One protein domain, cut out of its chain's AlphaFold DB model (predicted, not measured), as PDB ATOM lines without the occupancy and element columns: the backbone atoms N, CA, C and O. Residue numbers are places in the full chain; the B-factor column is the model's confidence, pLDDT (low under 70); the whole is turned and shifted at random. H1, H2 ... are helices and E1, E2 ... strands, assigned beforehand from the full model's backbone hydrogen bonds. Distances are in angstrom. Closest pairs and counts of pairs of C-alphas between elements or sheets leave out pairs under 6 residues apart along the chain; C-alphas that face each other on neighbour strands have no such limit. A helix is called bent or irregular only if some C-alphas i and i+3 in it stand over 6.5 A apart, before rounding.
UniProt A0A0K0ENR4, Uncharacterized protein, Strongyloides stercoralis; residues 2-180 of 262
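This is residues 2 to 180 of the 262 residues of an uncharacterized protein of Strongyloides stercoralis (UniProt A0A0K0ENR4). What does the model look like? Long helices run roughly lengthwise: bent H2 passes through the middle, H1 packs along H2a, and H4 and H5 fold back on each other beside H2b, a bundle of three helices side by side. Bent H3 folds back along H2, and the small antiparallel hairpin E1 - E2 sits near one end, by H2a and H3b. What is printed? There are 179 residues, mostly helix, in the order H1 H2 H3 E1 E2 H4 H5; the whole is loose, radius of gyration of the C-alphas 20.1 A, spanning 68 by 37 by 23 A.

Where do the elements lie? H1, residues 2 to 28, starts at C-alpha 2 (-46.748, -56.988, 48.015) and is 38.1 A long. H2, residues 35 to 69, and H3, residues 75 to 98, were each assigned as one helix by hydrogen bonds but are bent: C-alphas 53 and 56 are 6.9 A apart, 85 and 88 7.1 A, leaving arms H2a, 35 to 53, 27.1 A, H2b, 56 to 69, H3a, 75 to 85, and H3b, 88 to 98. What follows? E1 is residues 102 to 106, E2 112 to 116, H4 121 to 153, 46.0 A, with a kink of 33 degrees near residue 134, and irregular H5 157 to 180, 36.2 A, C-alphas 158 and 161 being 7.3 A apart; C-alpha 180 is at (-52.917, -42.880, 53.040).

What meets the hub, H2? H1 and H2a touch as a hairpin, closest C-alphas Ser 15 and Asp 45, 5.5 A. H4, with residues 135 to 150 alone, touches H2b, closest C-alphas Ile 57 and Ala 139, 5.0 A. How do the backbones pair? N 103 and O 115 are 2.9 A apart; every O i to N i+4 pair is within hydrogen-bond range in H1, H2a, H2b and H3a, against 5 of 7 in H3b, 27 of 29 in H4 and 17 of 20 in H5.

How large is it? The C-alphas farthest apart, Asp 30 and Gln 156, are 68.6 A apart; residues 27 to 32 stand free. Is it unbroken and sure? The printed part has no cut and no long link; residues 155 to 159 are under pLDDT 70.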
ATOM      1  N   ILE A   2     -47.003 -57.278  46.594       71.33
ATOM      2  CA  ILE A   2     -46.748 -56.988  48.015       71.33
ATOM      3  C   ILE A   2     -45.256 -56.799  48.304       71.33
ATOM      4  O   ILE A   2     -44.901 -55.775  48.863       71.33
ATOM      5  N   MET A   3     -44.386 -57.678  47.798       75.36
ATOM      6  CA  MET A   3     -42.931 -57.490  47.891       75.36
ATOM      7  C   MET A   3     -42.456 -56.139  47.326       75.36
ATOM      8  O   MET A   3     -41.600 -55.501  47.922       75.36
ATOM      9  N   VAL A   4     -43.039 -55.683  46.211       83.41
ATOM     10  CA  VAL A   4     -42.697 -54.385  45.600       83.41
ATOM     11  C   VAL A   4     -43.102 -53.243  46.534       83.41
ATOM     12  O   VAL A   4     -42.257 -52.425  46.865       83.41
ATOM     13  N   MET A   5     -44.330 -53.259  47.065       81.10
ATOM     14  CA  MET A   5     -44.759 -52.282  48.077       81.10
ATOM     15  C   MET A   5     -43.869 -52.309  49.320       81.10
ATOM     16  O   MET A   5     -43.532 -51.259  49.847       81.10
ATOM     17  N   CYS A   6     -43.480 -53.490  49.812       78.70
ATOM     18  CA  CYS A   6     -42.580 -53.598  50.960       78.70
ATOM     19  C   CYS A   6     -41.237 -52.919  50.677       78.70
ATOM     20  O   CYS A   6     -40.751 -52.174  51.521       78.70
ATOM     21  N   ILE A   7     -40.657 -53.147  49.495       84.77
ATOM     22  CA  ILE A   7     -39.405 -52.506  49.076       84.77
ATOM     23  C   ILE A   7     -39.586 -50.988  48.983       84.77
ATOM     24  O   ILE A   7     -38.746 -50.252  49.491       84.77
ATOM     25  N   GLU A   8     -40.690 -50.518  48.402       87.81
ATOM     26  CA  GLU A   8     -41.001 -49.087  48.318       87.81
ATOM     27  C   GLU A   8     -41.145 -48.455  49.711       87.81
ATOM     28  O   GLU A   8     -40.537 -47.423  49.979       87.81
ATOM     29  N   TYR A   9     -41.861 -49.103  50.639       83.95
ATOM     30  CA  TYR A   9     -41.966 -48.643  52.026       83.95
ATOM     31  C   TYR A   9     -40.610 -48.616  52.728       83.95
ATOM     32  O   TYR A   9     -40.328 -47.678  53.469       83.95
ATOM     33  N   VAL A  10     -39.759 -49.621  52.521       85.01
ATOM     34  CA  VAL A  10     -38.399 -49.620  53.076       85.01
ATOM     35  C   VAL A  10     -37.595 -48.453  52.501       85.01
ATOM     36  O   VAL A  10     -36.968 -47.730  53.269       85.01
ATOM     37  N   ALA A  11     -37.660 -48.216  51.189       89.86
ATOM     38  CA  ALA A  11     -36.971 -47.105  50.538       89.86
ATOM     39  C   ALA A  11     -37.436 -45.738  51.068       89.86
ATOM     40  O   ALA A  11     -36.595 -44.907  51.409       89.86
ATOM     41  N   VAL A  12     -38.749 -45.529  51.220       88.92
ATOM     42  CA  VAL A  12     -39.306 -44.304  51.821       88.92
ATOM     43  C   VAL A  12     -38.831 -44.129  53.257       88.92
ATOM     44  O   VAL A  12     -38.357 -43.058  53.608       88.92
ATOM     45  N   ASN A  13     -38.873 -45.177  54.083       86.06
ATOM     46  CA  ASN A  13     -38.404 -45.071  55.465       86.06
ATOM     47  C   ASN A  13     -36.904 -44.758  55.545       86.06
ATOM     48  O   ASN A  13     -36.500 -43.944  56.369       86.06
ATOM     49  N   ILE A  14     -36.076 -45.366  54.690       90.38
ATOM     50  CA  ILE A  14     -34.641 -45.058  54.626       90.38
ATOM     51  C   ILE A  14     -34.431 -43.598  54.222       90.38
ATOM     52  O   ILE A  14     -33.630 -42.911  54.857       90.38
ATOM     53  N   SER A  15     -35.153 -43.111  53.210       91.25
ATOM     54  CA  SER A  15     -35.085 -41.711  52.779       91.25
ATOM     55  C   SER A  15     -35.481 -40.759  53.909       91.25
ATOM     56  O   SER A  15     -34.724 -39.847  54.240       91.25
ATOM     57  N   HIS A  16     -36.599 -41.038  54.575       89.40
ATOM     58  CA  HIS A  16     -37.128 -40.223  55.662       89.40
ATOM     59  C   HIS A  16     -36.202 -40.182  56.882       89.40
ATOM     60  O   HIS A  16     -35.951 -39.117  57.455       89.40
ATOM     61  N   ILE A  17     -35.650 -41.336  57.274       88.35
ATOM     62  CA  ILE A  17     -34.653 -41.431  58.345       88.35
ATOM     63  C   ILE A  17     -33.396 -40.661  57.947       88.35
ATOM     64  O   ILE A  17     -32.882 -39.900  58.758       88.35
ATOM     65  N   SER A  18     -32.922 -40.804  56.706       92.10
ATOM     66  CA  SER A  18     -31.726 -40.096  56.226       92.10
ATOM     67  C   SER A  18     -31.910 -38.581  56.290       92.10
ATOM     68  O   SER A  18     -31.054 -37.882  56.832       92.10
ATOM     69  N   TYR A  19     -33.056 -38.084  55.817       91.10
ATOM     70  CA  TYR A  19     -33.445 -36.679  55.916       91.10
ATOM     71  C   TYR A  19     -33.501 -36.202  57.377       91.10
ATOM     72  O   TYR A  19     -32.877 -35.202  57.736       91.10
ATOM     73  N   SER A  20     -34.184 -36.952  58.243       89.28
ATOM     74  CA  SER A  20     -34.356 -36.600  59.656       89.28
ATOM     75  C   SER A  20     -33.031 -36.603  60.423       89.28
ATOM     76  O   SER A  20     -32.753 -35.686  61.193       89.28
ATOM     77  N   CYS A  21     -32.181 -37.607  60.196       92.41
ATOM     78  CA  CYS A  21     -30.844 -37.687  60.778       92.41
ATOM     79  C   CYS A  21     -29.959 -36.532  60.309       92.41
ATOM     80  O   CYS A  21     -29.242 -35.961  61.127       92.41
ATOM     81  N   TYR A  22     -30.028 -36.168  59.026       93.41
ATOM     82  CA  TYR A  22     -29.307 -35.020  58.489       93.41
ATOM     83  C   TYR A  22     -29.734 -33.727  59.192       93.41
ATOM     84  O   TYR A  22     -28.892 -33.005  59.720       93.41
ATOM     85  N   TYR A  23     -31.041 -33.477  59.285       88.96
ATOM     86  CA  TYR A  23     -31.577 -32.304  59.970       88.96
ATOM     87  C   TYR A  23     -31.159 -32.246  61.451       88.96
ATOM     88  O   TYR A  23     -30.614 -31.240  61.908       88.96
ATOM     89  N   LEU A  24     -31.341 -33.345  62.192       90.62
ATOM     90  CA  LEU A  24     -30.995 -33.427  63.615       90.62
ATOM     91  C   LEU A  24     -29.492 -33.290  63.874       90.62
ATOM     92  O   LEU A  24     -29.101 -32.696  64.877       90.62
ATOM     93  N   TYR A  25     -28.643 -33.818  62.990       94.17
ATOM     94  CA  TYR A  25     -27.191 -33.699  63.119       94.17
ATOM     95  C   TYR A  25     -26.745 -32.235  63.118       94.17
ATOM     96  O   TYR A  25     -25.971 -31.830  63.987       94.17
ATOM     97  N   TYR A  26     -27.243 -31.436  62.173       92.45
ATOM     98  CA  TYR A  26     -26.893 -30.019  62.088       92.45
ATOM     99  C   TYR A  26     -27.527 -29.200  63.210       92.45
ATOM    100  O   TYR A  26     -26.840 -28.361  63.789       92.45
ATOM    101  N   PHE A  27     -28.780 -29.498  63.568       88.53
ATOM    102  CA  PHE A  27     -29.464 -28.845  64.683       88.53
ATOM    103  C   PHE A  27     -28.719 -29.037  66.012       88.53
ATOM    104  O   PHE A  27     -28.521 -28.080  66.745       88.53
ATOM    105  N   ASN A  28     -28.245 -30.253  66.302       92.49
ATOM    106  CA  ASN A  28     -27.520 -30.545  67.544       92.49
ATOM    107  C   ASN A  28     -26.045 -30.115  67.523       92.49
ATOM    108  O   ASN A  28     -25.414 -30.081  68.576       92.49
ATOM    109  N   SER A  29     -25.469 -29.858  66.346       92.91
ATOM    110  CA  SER A  29     -24.060 -29.461  66.216       92.91
ATOM    111  C   SER A  29     -23.859 -27.942  66.180       92.91
ATOM    112  O   SER A  29     -22.720 -27.518  65.993       92.91
ATOM    113  N   ASP A  30     -24.932 -27.144  66.267       89.11
ATOM    114  CA  ASP A  30     -24.928 -25.686  66.059       89.11
ATOM    115  C   ASP A  30     -24.223 -25.259  64.754       89.11
ATOM    116  O   ASP A  30     -23.620 -24.190  64.653       89.11
ATOM    117  N   LYS A  31     -24.269 -26.124  63.731       91.17
ATOM    118  CA  LYS A  31     -23.676 -25.863  62.414       91.17
ATOM    119  C   LYS A  31     -24.742 -25.361  61.456       91.17
ATOM    120  O   LYS A  31     -25.873 -25.843  61.459       91.17
ATOM    121  N   GLU A  32     -24.345 -24.468  60.558       91.16
ATOM    122  CA  GLU A  32     -25.214 -24.019  59.475       91.16
ATOM    123  C   GLU A  32     -25.580 -25.191  58.552       91.16
ATOM    124  O   GLU A  32     -24.710 -25.905  58.043       91.16
ATOM    125  N   ILE A  33     -26.885 -25.405  58.354       90.87
ATOM    126  CA  ILE A  33     -27.411 -26.441  57.460       90.87
ATOM    127  C   ILE A  33     -27.070 -26.068  56.019       90.87
ATOM    128  O   ILE A  33     -27.390 -24.969  55.564       90.87
ATOM    129  N   ASN A  34     -26.497 -27.009  55.262       93.44
ATOM    130  CA  ASN A  34     -26.387 -26.836  53.819       93.44
ATOM    131  C   ASN A  34     -27.787 -26.939  53.201       93.44
ATOM    132  O   ASN A  34     -28.370 -28.024  53.104       93.44
ATOM    133  N   VAL A  35     -28.309 -25.783  52.801       91.90
ATOM    134  CA  VAL A  35     -29.671 -25.620  52.298       91.90
ATOM    135  C   VAL A  35     -29.931 -26.538  51.106       91.90
ATOM    136  O   VAL A  35     -30.895 -27.295  51.142       91.90
ATOM    137  N   ASN A  36     -29.041 -26.566  50.110       93.19
ATOM    138  CA  ASN A  36     -29.242 -27.357  48.892       93.19
ATOM    139  C   ASN A  36     -29.387 -28.846  49.203       93.19
ATOM    140  O   ASN A  36     -30.273 -29.515  48.675       93.19
ATOM    141  N   VAL A  37     -28.522 -29.370  50.072       94.24
ATOM    142  CA  VAL A  37     -28.541 -30.787  50.450       94.24
ATOM    143  C   VAL A  37     -29.814 -31.114  51.230       94.24
ATOM    144  O   VAL A  37     -30.476 -32.102  50.916       94.24
ATOM    145  N   CYS A  38     -30.195 -30.264  52.189       93.72
ATOM    146  CA  CYS A  38     -31.430 -30.425  52.957       93.72
ATOM    147  C   CYS A  38     -32.656 -30.455  52.036       93.72
ATOM    148  O   CYS A  38     -33.434 -31.410  52.073       93.72
ATOM    149  N   SER A  39     -32.796 -29.453  51.161       93.27
ATOM    150  CA  SER A  39     -33.935 -29.350  50.249       93.27
ATOM    151  C   SER A  39     -34.002 -30.544  49.294       93.27
ATOM    152  O   SER A  39     -35.087 -31.069  49.066       93.27
ATOM    153  N   LYS A  40     -32.867 -31.033  48.772       95.43
ATOM    154  CA  LYS A  40     -32.841 -32.228  47.908       95.43
ATOM    155  C   LYS A  40     -33.273 -33.492  48.649       95.43
ATOM    156  O   LYS A  40     -34.040 -34.271  48.090       95.43
ATOM    157  N   PHE A  41     -32.839 -33.687  49.895       94.21
ATOM    158  CA  PHE A  41     -33.328 -34.802  50.714       94.21
ATOM    159  C   PHE A  41     -34.835 -34.711  50.958       94.21
ATOM    160  O   PHE A  41     -35.527 -35.716  50.831       94.21
ATOM    161  N   GLN A  42     -35.350 -33.516  51.250       91.70
ATOM    162  CA  GLN A  42     -36.781 -33.293  51.443       91.70
ATOM    163  C   GLN A  42     -37.595 -33.570  50.167       91.70
ATOM    164  O   GLN A  42     -38.663 -34.183  50.243       91.70
ATOM    165  N   ILE A  43     -37.094 -33.143  49.002       93.32
ATOM    166  CA  ILE A  43     -37.718 -33.418  47.700       93.32
ATOM    167  C   ILE A  43     -37.764 -34.928  47.457       93.32
ATOM    168  O   ILE A  43     -38.838 -35.469  47.219       93.32
ATOM    169  N   LEU A  44     -36.635 -35.628  47.611       94.46
ATOM    170  CA  LEU A  44     -36.577 -37.081  47.432       94.46
ATOM    171  C   LEU A  44     -37.509 -37.830  48.394       94.46
ATOM    172  O   LEU A  44     -38.193 -38.760  47.974       94.46
ATOM    173  N   ASP A  45     -37.576 -37.416  49.663       91.50
ATOM    174  CA  ASP A  45     -38.489 -37.999  50.652       91.50
ATOM    175  C   ASP A  45     -39.959 -37.837  50.234       91.50
ATOM    176  O   ASP A  45     -40.744 -38.790  50.241       91.50
ATOM    177  N   THR A  46     -40.321 -36.633  49.788       89.89
ATOM    178  CA  THR A  46     -41.682 -36.316  49.342       89.89
ATOM    179  C   THR A  46     -42.047 -37.079  48.066       89.89
ATOM    180  O   THR A  46     -43.131 -37.666  47.989       89.89
ATOM    181  N   ASP A  47     -41.134 -37.138  47.098       94.48
ATOM    182  CA  ASP A  47     -41.334 -37.795  45.806       94.48
ATOM    183  C   ASP A  47     -41.445 -39.315  45.952       94.48
ATOM    184  O   ASP A  47     -42.329 -39.933  45.355       94.48
ATOM    185  N   LEU A  48     -40.610 -39.934  46.793       93.08
ATOM    186  CA  LEU A  48     -40.709 -41.366  47.087       93.08
ATOM    187  C   LEU A  48     -42.028 -41.700  47.796       93.08
ATOM    188  O   LEU A  48     -42.647 -42.722  47.496       93.08
ATOM    189  N   ASN A  49     -42.513 -40.834  48.689       88.91
ATOM    190  CA  ASN A  49     -43.840 -41.021  49.271       88.91
ATOM    191  C   ASN A  49     -44.948 -40.902  48.208       88.91
ATOM    192  O   ASN A  49     -45.905 -41.678  48.225       88.91
ATOM    193  N   GLN A  50     -44.812 -39.986  47.246       92.19
ATOM    194  CA  GLN A  50     -45.731 -39.909  46.115       92.19
ATOM    195  C   GLN A  50     -45.705 -41.185  45.261       92.19
ATOM    196  O   GLN A  50     -46.772 -41.657  44.868       92.19
ATOM    197  N   VAL A  51     -44.539 -41.799  45.028       93.51
ATOM    198  CA  VAL A  51     -44.437 -43.097  44.334       93.51
ATOM    199  C   VAL A  51     -45.321 -44.147  45.015       93.51
ATOM    200  O   VAL A  51     -46.151 -44.752  44.337       93.51
ATOM    201  N   ILE A  52     -45.245 -44.287  46.344       89.74
ATOM    202  CA  ILE A  52     -46.072 -45.242  47.111       89.74
ATOM    203  C   ILE A  52     -47.573 -44.994  46.919       89.74
ATOM    204  O   ILE A  52     -48.348 -45.943  46.802       89.74
ATOM    205  N   ILE A  53     -48.000 -43.729  46.885       89.54
ATOM    206  CA  ILE A  53     -49.413 -43.361  46.687       89.54
ATOM    207  C   ILE A  53     -49.897 -43.785  45.292       89.54
ATOM    208  O   ILE A  53     -51.052 -44.193  45.130       89.54
ATOM    209  N   MET A  54     -49.019 -43.720  44.289       92.28
ATOM    210  CA  MET A  54     -49.332 -44.065  42.901       92.28
ATOM    211  C   MET A  54     -49.280 -45.576  42.642       92.28
ATOM    212  O   MET A  54     -50.084 -46.085  41.860       92.28
ATOM    213  N   SER A  55     -48.406 -46.326  43.318       92.67
ATOM    214  CA  SER A  55     -48.202 -47.772  43.122       92.67
ATOM    215  C   SER A  55     -49.482 -48.631  43.059       92.67
ATOM    216  O   SER A  55     -49.587 -49.476  42.157       92.67
ATOM    217  N   PRO A  56     -50.514 -48.428  43.910       91.15
ATOM    218  CA  PRO A  56     -51.772 -49.171  43.832       91.15
ATOM    219  C   PRO A  56     -52.453 -49.150  42.455       91.15
ATOM    220  O   PRO A  56     -53.074 -50.148  42.072       91.15
ATOM    221  N   ILE A  57     -52.334 -48.066  41.677       93.61
ATOM    222  CA  ILE A  57     -52.967 -47.993  40.352       93.61
ATOM    223  C   ILE A  57     -52.309 -48.955  39.356       93.61
ATOM    224  O   ILE A  57     -53.009 -49.653  38.616       93.61
ATOM    225  N   PHE A  58     -50.982 -49.092  39.404       94.34
ATOM    226  CA  PHE A  58     -50.237 -50.022  38.556       94.34
ATOM    227  C   PHE A  58     -50.596 -51.465  38.881       94.34
ATOM    228  O   PHE A  58     -50.831 -52.275  37.980       94.34
ATOM    229  N   PHE A  59     -50.726 -51.788  40.168       92.08
ATOM    230  CA  PHE A  59     -51.163 -53.117  40.570       92.08
ATOM    231  C   PHE A  59     -52.582 -53.434  40.135       92.08
ATOM    232  O   PHE A  59     -52.836 -54.555  39.697       92.08
ATOM    233  N   ASN A  60     -53.490 -52.463  40.187       93.24
ATOM    234  CA  ASN A  60     -54.839 -52.643  39.674       93.24
ATOM    235  C   ASN A  60     -54.852 -52.930  38.169       93.24
ATOM    236  O   ASN A  60     -55.573 -53.825  37.738       93.24
ATOM    237  N   ILE A  61     -54.021 -52.251  37.376       94.09
ATOM    238  CA  ILE A  61     -53.913 -52.498  35.929       94.09
ATOM    239  C   ILE A  61     -53.343 -53.888  35.641       94.09
ATOM    240  O   ILE A  61     -53.904 -54.637  34.836       94.09
ATOM    241  N   ILE A  62     -52.253 -54.262  36.315       92.96
ATOM    242  CA  ILE A  62     -51.651 -55.596  36.182       92.96
ATOM    243  C   ILE A  62     -52.676 -56.667  36.573       92.96
ATOM    244  O   ILE A  62     -52.879 -57.642  35.847       92.96
ATOM    245  N   ARG A  63     -53.379 -56.471  37.693       90.24
ATOM    246  CA  ARG A  63     -54.412 -57.391  38.180       90.24
ATOM    247  C   ARG A  63     -55.591 -57.475  37.219       90.24
ATOM    248  O   ARG A  63     -56.091 -58.570  36.986       90.24
ATOM    249  N   PHE A  64     -56.034 -56.362  36.646       92.73
ATOM    250  CA  PHE A  64     -57.113 -56.355  35.665       92.73
ATOM    251  C   PHE A  64     -56.751 -57.217  34.448       92.73
ATOM    252  O   PHE A  64     -57.503 -58.124  34.093       92.73
ATOM    253  N   ASN A  65     -55.566 -57.019  33.867       92.05
ATOM    254  CA  ASN A  65     -55.116 -57.808  32.717       92.05
ATOM    255  C   ASN A  65     -54.958 -59.298  33.063       92.05
ATOM    256  O   ASN A  65     -55.567 -60.154  32.418       92.05
ATOM    257  N   ASN A  66     -54.233 -59.611  34.140       88.95
ATOM    258  CA  ASN A  66     -53.911 -60.995  34.482       88.95
ATOM    259  C   ASN A  66     -55.123 -61.776  35.021       88.95
ATOM    260  O   ASN A  66     -55.295 -62.949  34.698       88.95
ATOM    261  N   VAL A  67     -55.982 -61.155  35.838       86.36
ATOM    262  CA  VAL A  67     -57.083 -61.853  36.526       86.36
ATOM    263  C   VAL A  67     -58.392 -61.793  35.737       86.36
ATOM    264  O   VAL A  67     -59.122 -62.785  35.707       86.36
ATOM    265  N   ILE A  68     -58.719 -60.656  35.110       87.61
ATOM    266  CA  ILE A  68     -60.002 -60.474  34.406       87.61
ATOM    267  C   ILE A  68     -59.907 -60.858  32.935       87.61
ATOM    268  O   ILE A  68     -60.821 -61.527  32.435       87.61
ATOM    269  N   LEU A  69     -58.851 -60.403  32.252       89.89
ATOM    270  CA  LEU A  69     -58.634 -60.682  30.831       89.89
ATOM    271  C   LEU A  69     -57.861 -61.980  30.591       89.89
ATOM    272  O   LEU A  69     -57.912 -62.480  29.472       89.89
ATOM    273  N   GLN A  70     -57.183 -62.521  31.613       89.69
ATOM    274  CA  GLN A  70     -56.302 -63.692  31.493       89.69
ATOM    275  C   GLN A  70     -55.244 -63.513  30.391       89.69
ATOM    276  O   GLN A  70     -54.886 -64.452  29.685       89.69
ATOM    277  N   LYS A  71     -54.757 -62.278  30.227       92.06
ATOM    278  CA  LYS A  71     -53.721 -61.896  29.263       92.06
ATOM    279  C   LYS A  71     -52.570 -61.235  30.002       92.06
ATOM    280  O   LYS A  71     -52.784 -60.623  31.046       92.06
ATOM    281  N   SER A  72     -51.369 -61.317  29.435       92.84
ATOM    282  CA  SER A  72     -50.232 -60.531  29.913       92.84
ATOM    283  C   SER A  72     -50.571 -59.040  29.899       92.84
ATOM    284  O   SER A  72     -51.269 -58.561  29.000       92.84
ATOM    285  N   THR A  73     -50.062 -58.297  30.881       92.07
ATOM    286  CA  THR A  73     -50.212 -56.839  30.944       92.07
ATOM    287  C   THR A  73     -49.767 -56.197  29.633       92.07
ATOM    288  O   THR A  73     -48.637 -56.391  29.191       92.07
ATOM    289  N   ASN A  74     -50.652 -55.415  29.013       92.39
ATOM    290  CA  ASN A  74     -50.299 -54.651  27.824       92.39
ATOM    291  C   ASN A  74     -49.307 -53.541  28.211       92.39
ATOM    292  O   ASN A  74     -49.667 -52.612  28.939       92.39
ATOM    293  N   ILE A  75     -48.076 -53.644  27.706       95.39
ATOM    294  CA  ILE A  75     -46.975 -52.713  27.987       95.39
ATOM    295  C   ILE A  75     -47.358 -51.273  27.620       95.39
ATOM    296  O   ILE A  75     -47.010 -50.347  28.346       95.39
ATOM    297  N   ILE A  76     -48.146 -51.078  26.558       96.44
ATOM    298  CA  ILE A  76     -48.583 -49.747  26.116       96.44
ATOM    299  C   ILE A  76     -49.464 -49.085  27.184       96.44
ATOM    300  O   ILE A  76     -49.238 -47.935  27.545       96.44
ATOM    301  N   ILE A  77     -50.434 -49.820  27.743       95.08
ATOM    302  CA  ILE A  77     -51.320 -49.303  28.803       95.08
ATOM    303  C   ILE A  77     -50.510 -48.970  30.059       95.08
ATOM    304  O   ILE A  77     -50.741 -47.943  30.700       95.08
ATOM    305  N   PHE A  78     -49.547 -49.829  30.399       94.77
ATOM    306  CA  PHE A  78     -48.648 -49.597  31.524       94.77
ATOM    307  C   PHE A  78     -47.835 -48.309  31.337       94.77
ATOM    308  O   PHE A  78     -47.799 -47.482  32.244       94.77
ATOM    309  N   PHE A  79     -47.260 -48.093  30.151       96.64
ATOM    310  CA  PHE A  79     -46.463 -46.904  29.844       96.64
ATOM    311  C   PHE A  79     -47.298 -45.617  29.814       96.64
ATOM    312  O   PHE A  79     -46.884 -44.606  30.371       96.64
ATOM    313  N   ILE A  80     -48.511 -45.659  29.251       97.39
ATOM    314  CA  ILE A  80     -49.448 -44.524  29.292       97.39
ATOM    315  C   ILE A  80     -49.772 -44.155  30.742       97.39
ATOM    316  O   ILE A  80     -49.719 -42.985  31.113       97.39
ATOM    317  N   THR A  81     -50.058 -45.153  31.582       95.53
ATOM    318  CA  THR A  81     -50.326 -44.916  33.007       95.53
ATOM    319  C   THR A  81     -49.098 -44.341  33.702       95.53
ATOM    320  O   THR A  81     -49.223 -43.408  34.486       95.53
ATOM    321  N   PHE A  82     -47.906 -44.848  33.379       96.70
ATOM    322  CA  PHE A  82     -46.650 -44.336  33.914       96.70
ATOM    323  C   PHE A  82     -46.456 -42.852  33.591       96.70
ATOM    324  O   PHE A  82     -46.200 -42.071  34.500       96.70
ATOM    325  N   ILE A  83     -46.659 -42.441  32.336       97.38
ATOM    326  CA  ILE A  83     -46.566 -41.030  31.934       97.38
ATOM    327  C   ILE A  83     -47.602 -40.174  32.668       97.38
ATOM    328  O   ILE A  83     -47.268 -39.092  33.138       97.38
ATOM    329  N   ILE A  84     -48.844 -40.642  32.803       95.31
ATOM    330  CA  ILE A  84     -49.894 -39.873  33.487       95.31
ATOM    331  C   ILE A  84     -49.570 -39.704  34.979       95.31
ATOM    332  O   ILE A  84     -49.718 -38.609  35.515       95.31
ATOM    333  N   CYS A  85     -49.120 -40.766  35.650       95.44
ATOM    334  CA  CYS A  85     -48.854 -40.744  37.089       95.44
ATOM    335  C   CYS A  85     -47.534 -40.048  37.448       95.44
ATOM    336  O   CYS A  85     -47.483 -39.329  38.443       95.44
ATOM    337  N   PHE A  86     -46.477 -40.258  36.660       96.49
ATOM    338  CA  PHE A  86     -45.126 -39.782  36.971       96.49
ATOM    339  C   PHE A  86     -44.649 -38.630  36.093       96.49
ATOM    340  O   PHE A  86     -43.679 -37.980  36.456       96.49
ATOM    341  N   GLY A  87     -45.311 -38.325  34.976       97.17
ATOM    342  CA  GLY A  87     -44.888 -37.245  34.082       97.17
ATOM    343  C   GLY A  87     -44.858 -35.885  34.777       97.17
ATOM    344  O   GLY A  87     -43.866 -35.171  34.666       97.17
ATOM    345  N   CYS A  88     -45.898 -35.562  35.557       97.17
ATOM    346  CA  CYS A  88     -45.928 -34.325  36.347       97.17
ATOM    347  C   CYS A  88     -44.842 -34.317  37.427       97.17
ATOM    348  O   CYS A  88     -44.163 -33.310  37.586       97.17
ATOM    349  N   LEU A  89     -44.650 -35.440  38.128       96.75
ATOM    350  CA  LEU A  89     -43.620 -35.568  39.159       96.75
ATOM    351  C   LEU A  89     -42.224 -35.342  38.567       96.75
ATOM    352  O   LEU A  89     -41.516 -34.442  38.991       96.75
ATOM    353  N   LEU A  90     -41.871 -36.080  37.512       97.45
ATOM    354  CA  LEU A  90     -40.574 -35.969  36.842       97.45
ATOM    355  C   LEU A  90     -40.311 -34.553  36.313       97.45
ATOM    356  O   LEU A  90     -39.186 -34.070  36.417       97.45
ATOM    357  N   TYR A  91     -41.335 -33.880  35.780       97.87
ATOM    358  CA  TYR A  91     -41.219 -32.494  35.318       97.87
ATOM    359  C   TYR A  91     -40.863 -31.517  36.446       97.87
ATOM    360  O   TYR A  91     -40.159 -30.544  36.200       97.87
ATOM    361  N   LEU A  92     -41.328 -31.766  37.673       96.86
ATOM    362  CA  LEU A  92     -41.027 -30.934  38.842       96.86
ATOM    363  C   LEU A  92     -39.664 -31.300  39.445       96.86
ATOM    364  O   LEU A  92     -38.824 -30.426  39.653       96.86
ATOM    365  N   THR A  93     -39.423 -32.596  39.649       96.85
ATOM    366  CA  THR A  93     -38.243 -33.120  40.340       96.85
ATOM    367  C   THR A  93     -36.946 -32.874  39.569       96.85
ATOM    368  O   THR A  93     -35.940 -32.492  40.166       96.85
ATOM    369  N   ILE A  94     -36.931 -33.086  38.246       97.48
ATOM    370  CA  ILE A  94     -35.696 -32.995  37.444       97.48
ATOM    371  C   ILE A  94     -35.057 -31.592  37.541       97.48
ATOM    372  O   ILE A  94     -33.883 -31.518  37.909       97.48
ATOM    373  N   PRO A  95     -35.781 -30.484  37.284       96.88
ATOM    374  CA  PRO A  95     -35.246 -29.132  37.460       96.88
ATOM    375  C   PRO A  95     -34.771 -28.838  38.882       96.88
ATOM    376  O   PRO A  95     -33.727 -28.215  39.052       96.88
ATOM    377  N   GLN A  96     -35.499 -29.300  39.903       95.91
ATOM    378  CA  GLN A  96     -35.132 -29.057  41.300       95.91
ATOM    379  C   GLN A  96     -33.846 -29.804  41.700       95.91
ATOM    380  O   GLN A  96     -33.000 -29.242  42.393       95.91
ATOM    381  N   LEU A  97     -33.660 -31.050  41.248       95.78
ATOM    382  CA  LEU A  97     -32.460 -31.841  41.553       95.78
ATOM    383  C   LEU A  97     -31.225 -31.375  40.772       95.78
ATOM    384  O   LEU A  97     -30.118 -31.374  41.326       95.78
ATOM    385  N   LEU A  98     -31.420 -30.989  39.507       96.74
ATOM    386  CA  LEU A  98     -30.372 -30.488  38.609       96.74
ATOM    387  C   LEU A  98     -30.108 -28.982  38.750       96.74
ATOM    388  O   LEU A  98     -29.244 -28.463  38.054       96.74
ATOM    389  N   GLU A  99     -30.826 -28.300  39.644       95.55
ATOM    390  CA  GLU A  99     -30.659 -26.871  39.934       95.55
ATOM    391  C   GLU A  99     -30.882 -25.955  38.710       95.55
ATOM    392  O   GLU A  99     -30.219 -24.933  38.540       95.55
ATOM    393  N   ILE A 100     -31.853 -26.300  37.858       96.48
ATOM    394  CA  ILE A 100     -32.206 -25.526  36.657       96.48
ATOM    395  C   ILE A 100     -33.138 -24.370  37.046       96.48
ATOM    396  O   ILE A 100     -34.254 -24.604  37.519       96.48
ATOM    397  N   ASP A 101     -32.692 -23.129  36.825       95.88
ATOM    398  CA  ASP A 101     -33.435 -21.884  37.086       95.88
ATOM    399  C   ASP A 101     -34.068 -21.821  38.485       95.88
ATOM    400  O   ASP A 101     -35.248 -21.495  38.648       95.88
ATOM    401  N   ILE A 102     -33.295 -22.182  39.511       95.10
ATOM    402  CA  ILE A 102     -33.828 -22.330  40.865       95.10
ATOM    403  C   ILE A 102     -33.980 -21.017  41.636       95.10
ATOM    404  O   ILE A 102     -33.213 -20.069  41.475       95.10
ATOM    405  N   TYR A 103     -34.946 -21.001  42.550       95.04
ATOM    406  CA  TYR A 103     -35.100 -19.990  43.591       95.04
ATOM    407  C   TYR A 103     -35.529 -20.649  44.909       95.04
ATOM    408  O   TYR A 103     -36.085 -21.748  44.921       95.04
ATOM    409  N   TYR A 104     -35.255 -19.982  46.030       93.13
ATOM    410  CA  TYR A 104     -35.491 -20.522  47.369       93.13
ATOM    411  C   TYR A 104     -36.736 -19.904  47.996       93.13
ATOM    412  O   TYR A 104     -36.887 -18.681  48.010       93.13
ATOM    413  N   ILE A 105     -37.608 -20.744  48.552       89.19
ATOM    414  CA  ILE A 105     -38.767 -20.310  49.340       89.19
ATOM    415  C   ILE A 105     -38.556 -20.753  50.793       89.19
ATOM    416  O   ILE A 105     -38.229 -21.921  51.010       89.19
ATOM    417  N   PRO A 106     -38.727 -19.868  51.793       85.19
ATOM    418  CA  PRO A 106     -38.615 -20.258  53.194       85.19
ATOM    419  C   PRO A 106     -39.690 -21.288  53.561       85.19
ATOM    420  O   PRO A 106     -40.861 -21.117  53.213       85.19
ATOM    421  N   LYS A 107     -39.301 -22.353  54.269       81.01
ATOM    422  CA  LYS A 107     -40.203 -23.440  54.683       81.01
ATOM    423  C   LYS A 107     -39.845 -23.955  56.083       81.01
ATOM    424  O   LYS A 107     -38.755 -23.714  56.586       81.01
ATOM    425  N   PHE A 108     -40.786 -24.641  56.734       71.01
ATOM    426  CA  PHE A 108     -40.532 -25.352  57.991       71.01
ATOM    427  C   PHE A 108     -39.861 -26.706  57.737       71.01
ATOM    428  O   PHE A 108     -40.198 -27.403  56.779       71.01
ATOM    429  N   GLY A 109     -38.938 -27.093  58.622       72.72
ATOM    430  CA  GLY A 109     -38.027 -28.219  58.402       72.72
ATOM    431  C   GLY A 109     -36.718 -27.695  57.825       72.72
ATOM    432  O   GLY A 109     -35.955 -27.060  58.549       72.72
ATOM    433  N   CYS A 110     -36.474 -27.883  56.526       81.88
ATOM    434  CA  CYS A 110     -35.375 -27.182  55.867       81.88
ATOM    435  C   CYS A 110     -35.652 -25.672  55.828       81.88
ATOM    436  O   CYS A 110     -36.734 -25.294  55.381       81.88
ATOM    437  N   PRO A 111     -34.684 -24.810  56.206       80.97
ATOM    438  CA  PRO A 111     -34.869 -23.357  56.218       80.97
ATOM    439  C   PRO A 111     -35.395 -22.799  54.892       80.97
ATOM    440  O   PRO A 111     -36.143 -21.824  54.881       80.97
ATOM    441  N   TYR A 112     -35.031 -23.451  53.784       87.72
ATOM    442  CA  TYR A 112     -35.551 -23.159  52.460       87.72
ATOM    443  C   TYR A 112     -35.839 -24.445  51.678       87.72
ATOM    444  O   TYR A 112     -35.210 -25.484  51.888       87.72
ATOM    445  N   GLU A 113     -36.769 -24.347  50.737       90.18
ATOM    446  CA  GLU A 113     -37.077 -25.356  49.726       90.18
ATOM    447  C   GLU A 113     -36.714 -24.819  48.334       90.18
ATOM    448  O   GLU A 113     -36.879 -23.628  48.053       90.18
ATOM    449  N   ILE A 114     -36.214 -25.704  47.470       93.39
ATOM    450  CA  ILE A 114     -35.836 -25.381  46.092       93.39
ATOM    451  C   ILE A 114     -37.086 -25.405  45.209       93.39
ATOM    452  O   ILE A 114     -37.769 -26.425  45.110       93.39
ATOM    453  N   TYR A 115     -37.341 -24.307  44.510       93.77
ATOM    454  CA  TYR A 115     -38.319 -24.206  43.428       93.77
ATOM    455  C   TYR A 115     -37.597 -23.894  42.122       93.77
ATOM    456  O   TYR A 115     -36.453 -23.452  42.147       93.77
ATOM    457  N   SER A 116     -38.252 -24.124  40.985       94.76
ATOM    458  CA  SER A 116     -37.698 -23.821  39.664       94.76
ATOM    459  C   SER A 116     -38.604 -22.849  38.914       94.76
ATOM    460  O   SER A 116     -39.829 -22.968  38.954       94.76
ATOM    461  N   ASN A 117     -37.999 -21.880  38.232       95.56
ATOM    462  CA  ASN A 117     -38.687 -20.865  37.441       95.56
ATOM    463  C   ASN A 117     -38.911 -21.299  35.980       95.56
ATOM    464  O   ASN A 117     -39.132 -20.466  35.101       95.56
ATOM    465  N   ILE A 118     -38.848 -22.604  35.700       96.40
ATOM    466  CA  ILE A 118     -39.195 -23.128  34.381       96.40
ATOM    467  C   ILE A 118     -40.671 -22.845  34.049       96.40
ATOM    468  O   ILE A 118     -41.531 -22.784  34.941       96.40
ATOM    469  N   PRO A 119     -41.012 -22.701  32.758       96.34
ATOM    470  CA  PRO A 119     -42.383 -22.438  32.349       96.34
ATOM    471  C   PRO A 119     -43.345 -23.506  32.884       96.34
ATOM    472  O   PRO A 119     -43.038 -24.697  32.921       96.34
ATOM    473  N   TYR A 120     -44.533 -23.069  33.300       95.06
ATOM    474  CA  TYR A 120     -45.611 -23.919  33.824       95.06
ATOM    475  C   TYR A 120     -45.324 -24.666  35.139       95.06
ATOM    476  O   TYR A 120     -46.168 -25.468  35.535       95.06
ATOM    477  N   PHE A 121     -44.222 -24.397  35.856       94.88
ATOM    478  CA  PHE A 121     -43.886 -25.103  37.105       94.88
ATOM    479  C   PHE A 121     -45.057 -25.138  38.104       94.88
ATOM    480  O   PHE A 121     -45.529 -26.209  38.478       94.88
ATOM    481  N   LEU A 122     -45.604 -23.969  38.460       91.59
ATOM    482  CA  LEU A 122     -46.720 -23.850  39.410       91.59
ATOM    483  C   LEU A 122     -48.008 -24.521  38.908       91.59
ATOM    484  O   LEU A 122     -48.762 -25.112  39.687       91.59
ATOM    485  N   THR A 123     -48.268 -24.452  37.601       93.85
ATOM    486  CA  THR A 123     -49.430 -25.101  36.983       93.85
ATOM    487  C   THR A 123     -49.309 -26.620  37.084       93.85
ATOM    488  O   THR A 123     -50.247 -27.275  37.536       93.85
ATOM    489  N   ILE A 124     -48.147 -27.183  36.739       95.98
ATOM    490  CA  ILE A 124     -47.880 -28.623  36.837       95.98
ATOM    491  C   ILE A 124     -47.873 -29.084  38.296       95.98
ATOM    492  O   ILE A 124     -48.440 -30.130  38.598       95.98
ATOM    493  N   GLN A 125     -47.333 -28.286  39.219       93.59
ATOM    494  CA  GLN A 125     -47.380 -28.566  40.655       93.59
ATOM    495  C   GLN A 125     -48.824 -28.650  41.168       93.59
ATOM    496  O   GLN A 125     -49.182 -29.576  41.894       93.59
ATOM    497  N   THR A 126     -49.684 -27.731  40.731       91.54
ATOM    498  CA  THR A 126     -51.112 -27.748  41.072       91.54
ATOM    499  C   THR A 126     -51.800 -29.000  40.521       91.54
ATOM    500  O   THR A 126     -52.528 -29.679  41.246       91.54
ATOM    501  N   VAL A 127     -51.535 -29.360  39.259       94.22
ATOM    502  CA  VAL A 127     -52.044 -30.603  38.651       94.22
ATOM    503  C   VAL A 127     -51.552 -31.835  39.416       94.22
ATOM    504  O   VAL A 127     -52.340 -32.745  39.669       94.22
ATOM    505  N   ASN A 128     -50.291 -31.849  39.855       94.47
ATOM    506  CA  ASN A 128     -49.715 -32.937  40.640       94.47
ATOM    507  C   ASN A 128     -50.462 -33.154  41.971       94.47
ATOM    508  O   ASN A 128     -50.785 -34.290  42.320       94.47
ATOM    509  N   PHE A 129     -50.837 -32.079  42.674       91.62
ATOM    510  CA  PHE A 129     -51.665 -32.178  43.883       91.62
ATOM    511  C   PHE A 129     -53.066 -32.734  43.606       91.62
ATOM    512  O   PHE A 129     -53.573 -33.542  44.386       91.62
ATOM    513  N   PHE A 130     -53.690 -32.368  42.484       92.39
ATOM    514  CA  PHE A 130     -54.956 -32.986  42.087       92.39
ATOM    515  C   PHE A 130     -54.790 -34.478  41.779       92.39
ATOM    516  O   PHE A 130     -55.614 -35.282  42.216       92.39
ATOM    517  N   LEU A 131     -53.715 -34.877  41.092       93.44
ATOM    518  CA  LEU A 131     -53.414 -36.287  40.831       93.44
ATOM    519  C   LEU A 131     -53.253 -37.085  42.133       93.44
ATOM    520  O   LEU A 131     -53.816 -38.175  42.237       93.44
ATOM    521  N   LEU A 132     -52.577 -36.529  43.144       91.49
ATOM    522  CA  LEU A 132     -52.437 -37.131  44.478       91.49
ATOM    523  C   LEU A 132     -53.784 -37.402  45.170       91.49
ATOM    524  O   LEU A 132     -53.903 -38.374  45.911       91.49
ATOM    525  N   ILE A 133     -54.814 -36.588  44.909       91.33
ATOM    526  CA  ILE A 133     -56.176 -36.803  45.426       91.33
ATOM    527  C   ILE A 133     -56.929 -37.830  44.575       91.33
ATOM    528  O   ILE A 133     -57.538 -38.764  45.102       91.33
ATOM    529  N   PHE A 134     -56.926 -37.659  43.252       92.71
ATOM    530  CA  PHE A 134     -57.773 -38.447  42.358       92.71
ATOM    531  C   PHE A 134     -57.277 -39.879  42.159       92.71
ATOM    532  O   PHE A 134     -58.096 -40.791  42.036       92.71
ATOM    533  N   ILE A 135     -55.963 -40.113  42.137       93.33
ATOM    534  CA  ILE A 135     -55.410 -41.440  41.841       93.33
ATOM    535  C   ILE A 135     -55.786 -42.483  42.903       93.33
ATOM    536  O   ILE A 135     -56.276 -43.542  42.506       93.33
ATOM    537  N   PRO A 136     -55.675 -42.220  44.218       92.42
ATOM    538  CA  PRO A 136     -56.145 -43.156  45.241       92.42
ATOM    539  C   PRO A 136     -57.636 -43.499  45.116       92.42
ATOM    540  O   PRO A 136     -58.021 -44.663  45.261       92.42
ATOM    541  N   ILE A 137     -58.477 -42.513  44.775       92.34
ATOM    542  CA  ILE A 137     -59.919 -42.708  44.553       92.34
ATOM    543  C   ILE A 137     -60.151 -43.613  43.336       92.34
ATOM    544  O   ILE A 137     -60.898 -44.591  43.415       92.34
ATOM    545  N   MET A 138     -59.478 -43.334  42.219       93.61
ATOM    546  CA  MET A 138     -59.576 -44.148  41.005       93.61
ATOM    547  C   MET A 138     -59.050 -45.566  41.231       93.61
ATOM    548  O   MET A 138     -59.685 -46.532  40.809       93.61
ATOM    549  N   ALA A 139     -57.938 -45.718  41.952       93.84
ATOM    550  CA  ALA A 139     -57.399 -47.015  42.334       93.84
ATOM    551  C   ALA A 139     -58.408 -47.809  43.179       93.84
ATOM    552  O   ALA A 139     -58.625 -48.994  42.925       93.84
ATOM    553  N   PHE A 140     -59.088 -47.165  44.129       93.38
ATOM    554  CA  PHE A 140     -60.148 -47.803  44.906       93.38
ATOM    555  C   PHE A 140     -61.326 -48.260  44.023       93.38
ATOM    556  O   PHE A 140     -61.739 -49.421  44.103       93.38
ATOM    557  N   ILE A 141     -61.826 -47.391  43.136       94.77
ATOM    558  CA  ILE A 141     -62.941 -47.704  42.223       94.77
ATOM    559  C   ILE A 141     -62.579 -48.874  41.301       94.77
ATOM    560  O   ILE A 141     -63.344 -49.836  41.187       94.77
ATOM    561  N   ILE A 142     -61.400 -48.836  40.672       94.50
ATOM    562  CA  ILE A 142     -60.929 -49.901  39.779       94.50
ATOM    563  C   ILE A 142     -60.784 -51.216  40.553       94.50
ATOM    564  O   ILE A 142     -61.267 -52.251  40.091       94.50
ATOM    565  N   ASN A 143     -60.187 -51.192  41.748       93.51
ATOM    566  CA  ASN A 143     -60.045 -52.378  42.596       93.51
ATOM    567  C   ASN A 143     -61.411 -52.991  42.962       93.51
ATOM    568  O   ASN A 143     -61.579 -54.213  42.915       93.51
ATOM    569  N   TYR A 144     -62.412 -52.158  43.262       94.37
ATOM    570  CA  TYR A 144     -63.783 -52.605  43.518       94.37
ATOM    571  C   TYR A 144     -64.435 -53.239  42.280       94.37
ATOM    572  O   TYR A 144     -65.041 -54.312  42.381       94.37
ATOM    573  N   ILE A 145     -64.269 -52.629  41.102       95.08
ATOM    574  CA  ILE A 145     -64.759 -53.182  39.832       95.08
ATOM    575  C   ILE A 145     -64.114 -54.546  39.561       95.08
ATOM    576  O   ILE A 145     -64.832 -55.507  39.277       95.08
ATOM    577  N   ILE A 146     -62.786 -54.659  39.704       91.80
ATOM    578  CA  ILE A 146     -62.053 -55.924  39.547       91.80
ATOM    579  C   ILE A 146     -62.635 -56.981  40.481       91.80
ATOM    580  O   ILE A 146     -63.020 -58.054  40.020       91.80
ATOM    581  N   TYR A 147     -62.758 -56.680  41.777       91.14
ATOM    582  CA  TYR A 147     -63.305 -57.616  42.759       91.14
ATOM    583  C   TYR A 147     -64.699 -58.120  42.357       91.14
ATOM    584  O   TYR A 147     -64.933 -59.330  42.300       91.14
ATOM    585  N   LYS A 148     -65.605 -57.211  41.985       91.49
ATOM    586  CA  LYS A 148     -66.968 -57.555  41.557       91.49
ATOM    587  C   LYS A 148     -66.979 -58.436  40.304       91.49
ATOM    588  O   LYS A 148     -67.785 -59.364  40.219       91.49
ATOM    589  N   LEU A 149     -66.100 -58.169  39.337       90.77
ATOM    590  CA  LEU A 149     -65.973 -58.975  38.121       90.77
ATOM    591  C   LEU A 149     -65.422 -60.376  38.412       90.77
ATOM    592  O   LEU A 149     -65.945 -61.346  37.859       90.77
ATOM    593  N   VAL A 150     -64.429 -60.502  39.299       87.48
ATOM    594  CA  VAL A 150     -63.882 -61.806  39.713       87.48
ATOM    595  C   VAL A 150     -64.966 -62.667  40.357       87.48
ATOM    596  O   VAL A 150     -65.171 -63.801  39.924       87.48
ATOM    597  N   VAL A 151     -65.691 -62.118  41.337       85.08
ATOM    598  CA  VAL A 151     -66.761 -62.832  42.058       85.08
ATOM    599  C   VAL A 151     -67.874 -63.270  41.102       85.08
ATOM    600  O   VAL A 151     -68.398 -64.374  41.214       85.08
ATOM    601  N   ARG A 152     -68.225 -62.436  40.113       85.35
ATOM    602  CA  ARG A 152     -69.248 -62.784  39.114       85.35
ATOM    603  C   ARG A 152     -68.805 -63.889  38.157       85.35
ATOM    604  O   ARG A 152     -69.611 -64.769  37.869       85.35
ATOM    605  N   LYS A 153     -67.570 -63.836  37.643       82.72
ATOM    606  CA  LYS A 153     -67.075 -64.804  36.648       82.72
ATOM    607  C   LYS A 153     -66.795 -66.183  37.250       82.72
ATOM    608  O   LYS A 153     -67.009 -67.187  36.582       82.72
ATOM    609  N   LYS A 154     -66.308 -66.254  38.490       72.03
ATOM    610  CA  LYS A 154     -65.803 -67.500  39.083       72.03
ATOM    611  C   LYS A 154     -66.830 -68.171  40.022       72.03
ATOM    612  O   LYS A 154     -66.563 -68.366  41.191       72.03
ATOM    613  N   LYS A 155     -68.015 -68.562  39.546       66.24
ATOM    614  CA  LYS A 155     -69.056 -69.183  40.411       66.24
ATOM    615  C   LYS A 155     -68.884 -70.687  40.736       66.24
ATOM    616  O   LYS A 155     -69.733 -71.240  41.426       66.24
ATOM    617  N   GLN A 156     -67.847 -71.375  40.248       55.53
ATOM    618  CA  GLN A 156     -67.692 -72.837  40.421       55.53
ATOM    619  C   GLN A 156     -66.860 -73.245  41.658       55.53
ATOM    620  O   GLN A 156     -66.150 -72.442  42.236       55.53
ATOM    621  N   ILE A 157     -66.945 -74.505  42.093       54.01
ATOM    622  CA  ILE A 157     -66.523 -74.978  43.434       54.01
ATOM    623  C   ILE A 157     -65.000 -74.902  43.700       54.01
ATOM    624  O   ILE A 157     -64.600 -74.642  44.834       54.01
ATOM    625  N   THR A 158     -64.141 -75.001  42.676       58.96
ATOM    626  CA  THR A 158     -62.673 -74.767  42.756       58.96
ATOM    627  C   THR A 158     -62.293 -73.313  43.086       58.96
ATOM    628  O   THR A 158     -61.119 -72.937  43.096       58.96
ATOM    629  N   VAL A 159     -63.283 -72.461  43.361       60.78
ATOM    630  CA  VAL A 159     -63.110 -71.021  43.526       60.78
ATOM    631  C   VAL A 159     -62.985 -70.587  44.980       60.78
ATOM    632  O   VAL A 159     -62.404 -69.535  45.195       60.78
ATOM    633  N   ARG A 160     -63.424 -71.348  45.993       70.71
ATOM    634  CA  ARG A 160     -63.459 -70.813  47.373       70.71
ATOM    635  C   ARG A 160     -62.101 -70.276  47.849       70.71
ATOM    636  O   ARG A 160     -62.047 -69.193  48.423       70.71
ATOM    637  N   GLU A 161     -61.008 -70.979  47.560       71.93
ATOM    638  CA  GLU A 161     -59.648 -70.508  47.873       71.93
ATOM    639  C   GLU A 161     -59.260 -69.273  47.046       71.93
ATOM    640  O   GLU A 161     -58.832 -68.266  47.608       71.93
ATOM    641  N   ASN A 162     -59.508 -69.305  45.732       73.02
ATOM    642  CA  ASN A 162     -59.298 -68.167  44.830       73.02
ATOM    643  C   ASN A 162     -60.119 -66.927  45.238       73.02
ATOM    644  O   ASN A 162     -59.675 -65.795  45.056       73.02
ATOM    645  N   GLU A 163     -61.334 -67.111  45.750       76.12
ATOM    646  CA  GLU A 163     -62.217 -66.046  46.219       76.12
ATOM    647  C   GLU A 163     -61.685 -65.440  47.512       76.12
ATOM    648  O   GLU A 163     -61.605 -64.217  47.618       76.12
ATOM    649  N   ILE A 164     -61.258 -66.277  48.464       80.40
ATOM    650  CA  ILE A 164     -60.616 -65.826  49.704       80.40
ATOM    651  C   ILE A 164     -59.353 -65.024  49.376       80.40
ATOM    652  O   ILE A 164     -59.186 -63.921  49.897       80.40
ATOM    653  N   GLU A 165     -58.507 -65.511  48.467       78.59
ATOM    654  CA  GLU A 165     -57.312 -64.790  48.026       78.59
ATOM    655  C   GLU A 165     -57.670 -63.444  47.380       78.59
ATOM    656  O   GLU A 165     -57.145 -62.400  47.769       78.59
ATOM    657  N   ASN A 166     -58.627 -63.424  46.447       80.85
ATOM    658  CA  ASN A 166     -59.041 -62.191  45.778       80.85
ATOM    659  C   ASN A 166     -59.710 -61.187  46.721       80.85
ATOM    660  O   ASN A 166     -59.553 -59.977  46.520       80.85
ATOM    661  N   ARG A 167     -60.432 -61.669  47.736       85.16
ATOM    662  CA  ARG A 167     -61.019 -60.859  48.805       85.16
ATOM    663  C   ARG A 167     -59.939 -60.263  49.698       85.16
ATOM    664  O   ARG A 167     -60.021 -59.081  50.024       85.16
ATOM    665  N   ASN A 168     -58.920 -61.040  50.052       82.42
ATOM    666  CA  ASN A 168     -57.786 -60.569  50.845       82.42
ATOM    667  C   ASN A 168     -56.966 -59.528  50.072       82.42
ATOM    668  O   ASN A 168     -56.673 -58.464  50.610       82.42
ATOM    669  N   LEU A 169     -56.696 -59.769  48.786       81.17
ATOM    670  CA  LEU A 169     -56.051 -58.794  47.902       81.17
ATOM    671  C   LEU A 169     -56.883 -57.515  47.759       81.17
ATOM    672  O   LEU A 169     -56.341 -56.419  47.855       81.17
ATOM    673  N   PHE A 170     -58.204 -57.636  47.577       85.98
ATOM    674  CA  PHE A 170     -59.103 -56.481  47.528       85.98
ATOM    675  C   PHE A 170     -59.041 -55.659  48.819       85.98
ATOM    676  O   PHE A 170     -58.898 -54.440  48.741       85.98
ATOM    677  N   ARG A 171     -59.107 -56.313  49.988       85.12
ATOM    678  CA  ARG A 171     -58.984 -55.655  51.298       85.12
ATOM    679  C   ARG A 171     -57.636 -54.963  51.456       85.12
ATOM    680  O   ARG A 171     -57.618 -53.799  51.830       85.12
ATOM    681  N   SER A 172     -56.543 -55.643  51.112       80.31
ATOM    682  CA  SER A 172     -55.191 -55.084  51.189       80.31
ATOM    683  C   SER A 172     -55.059 -53.821  50.339       80.31
ATOM    684  O   SER A 172     -54.670 -52.787  50.866       80.31
ATOM    685  N   ILE A 173     -55.436 -53.881  49.055       81.39
ATOM    686  CA  ILE A 173     -55.359 -52.724  48.149       81.39
ATOM    687  C   ILE A 173     -56.292 -51.608  48.624       81.39
ATOM    688  O   ILE A 173     -55.910 -50.451  48.583       81.39
ATOM    689  N   THR A 174     -57.490 -51.941  49.115       85.97
ATOM    690  CA  THR A 174     -58.448 -50.948  49.629       85.97
ATOM    691  C   THR A 174     -57.897 -50.197  50.832       85.97
ATOM    692  O   THR A 174     -57.997 -48.975  50.883       85.97
ATOM    693  N   ILE A 175     -57.310 -50.914  51.794       82.32
ATOM    694  CA  ILE A 175     -56.676 -50.292  52.957       82.32
ATOM    695  C   ILE A 175     -55.495 -49.445  52.477       82.32
ATOM    696  O   ILE A 175     -55.408 -48.278  52.827       82.32
ATOM    697  N   GLN A 176     -54.647 -49.972  51.597       79.25
ATOM    698  CA  GLN A 176     -53.501 -49.233  51.062       79.25
ATOM    699  C   GLN A 176     -53.878 -48.014  50.213       79.25
ATOM    700  O   GLN A 176     -53.102 -47.075  50.169       79.25
ATOM    701  N   SER A 177     -55.034 -47.989  49.544       83.08
ATOM    702  CA  SER A 177     -55.466 -46.830  48.753       83.08
ATOM    703  C   SER A 177     -56.215 -45.798  49.594       83.08
ATOM    704  O   SER A 177     -55.983 -44.602  49.457       83.08
ATOM    705  N   LEU A 178     -57.124 -46.238  50.470       83.99
ATOM    706  CA  LEU A 178     -57.966 -45.328  51.251       83.99
ATOM    707  C   LEU A 178     -57.266 -44.787  52.493       83.99
ATOM    708  O   LEU A 178     -57.584 -43.683  52.927       83.99
ATOM    709  N   PHE A 179     -56.349 -45.548  53.085       80.83
ATOM    710  CA  PHE A 179     -55.755 -45.166  54.360       80.83
ATOM    711  C   PHE A 179     -54.746 -44.012  54.227       80.83
ATOM    712  O   PHE A 179     -54.929 -43.016  54.932       80.83
ATOM    713  N   PRO A 180     -53.768 -44.043  53.291       75.45
ATOM    714  CA  PRO A 180     -52.917 -42.880  53.040       75.45
ATOM    715  C   PRO A 180     -53.749 -41.667  52.644       75.45
ATOM    716  O   PRO A 180     -53.500 -40.576  53.141       75.45
TER     717      PRO A 180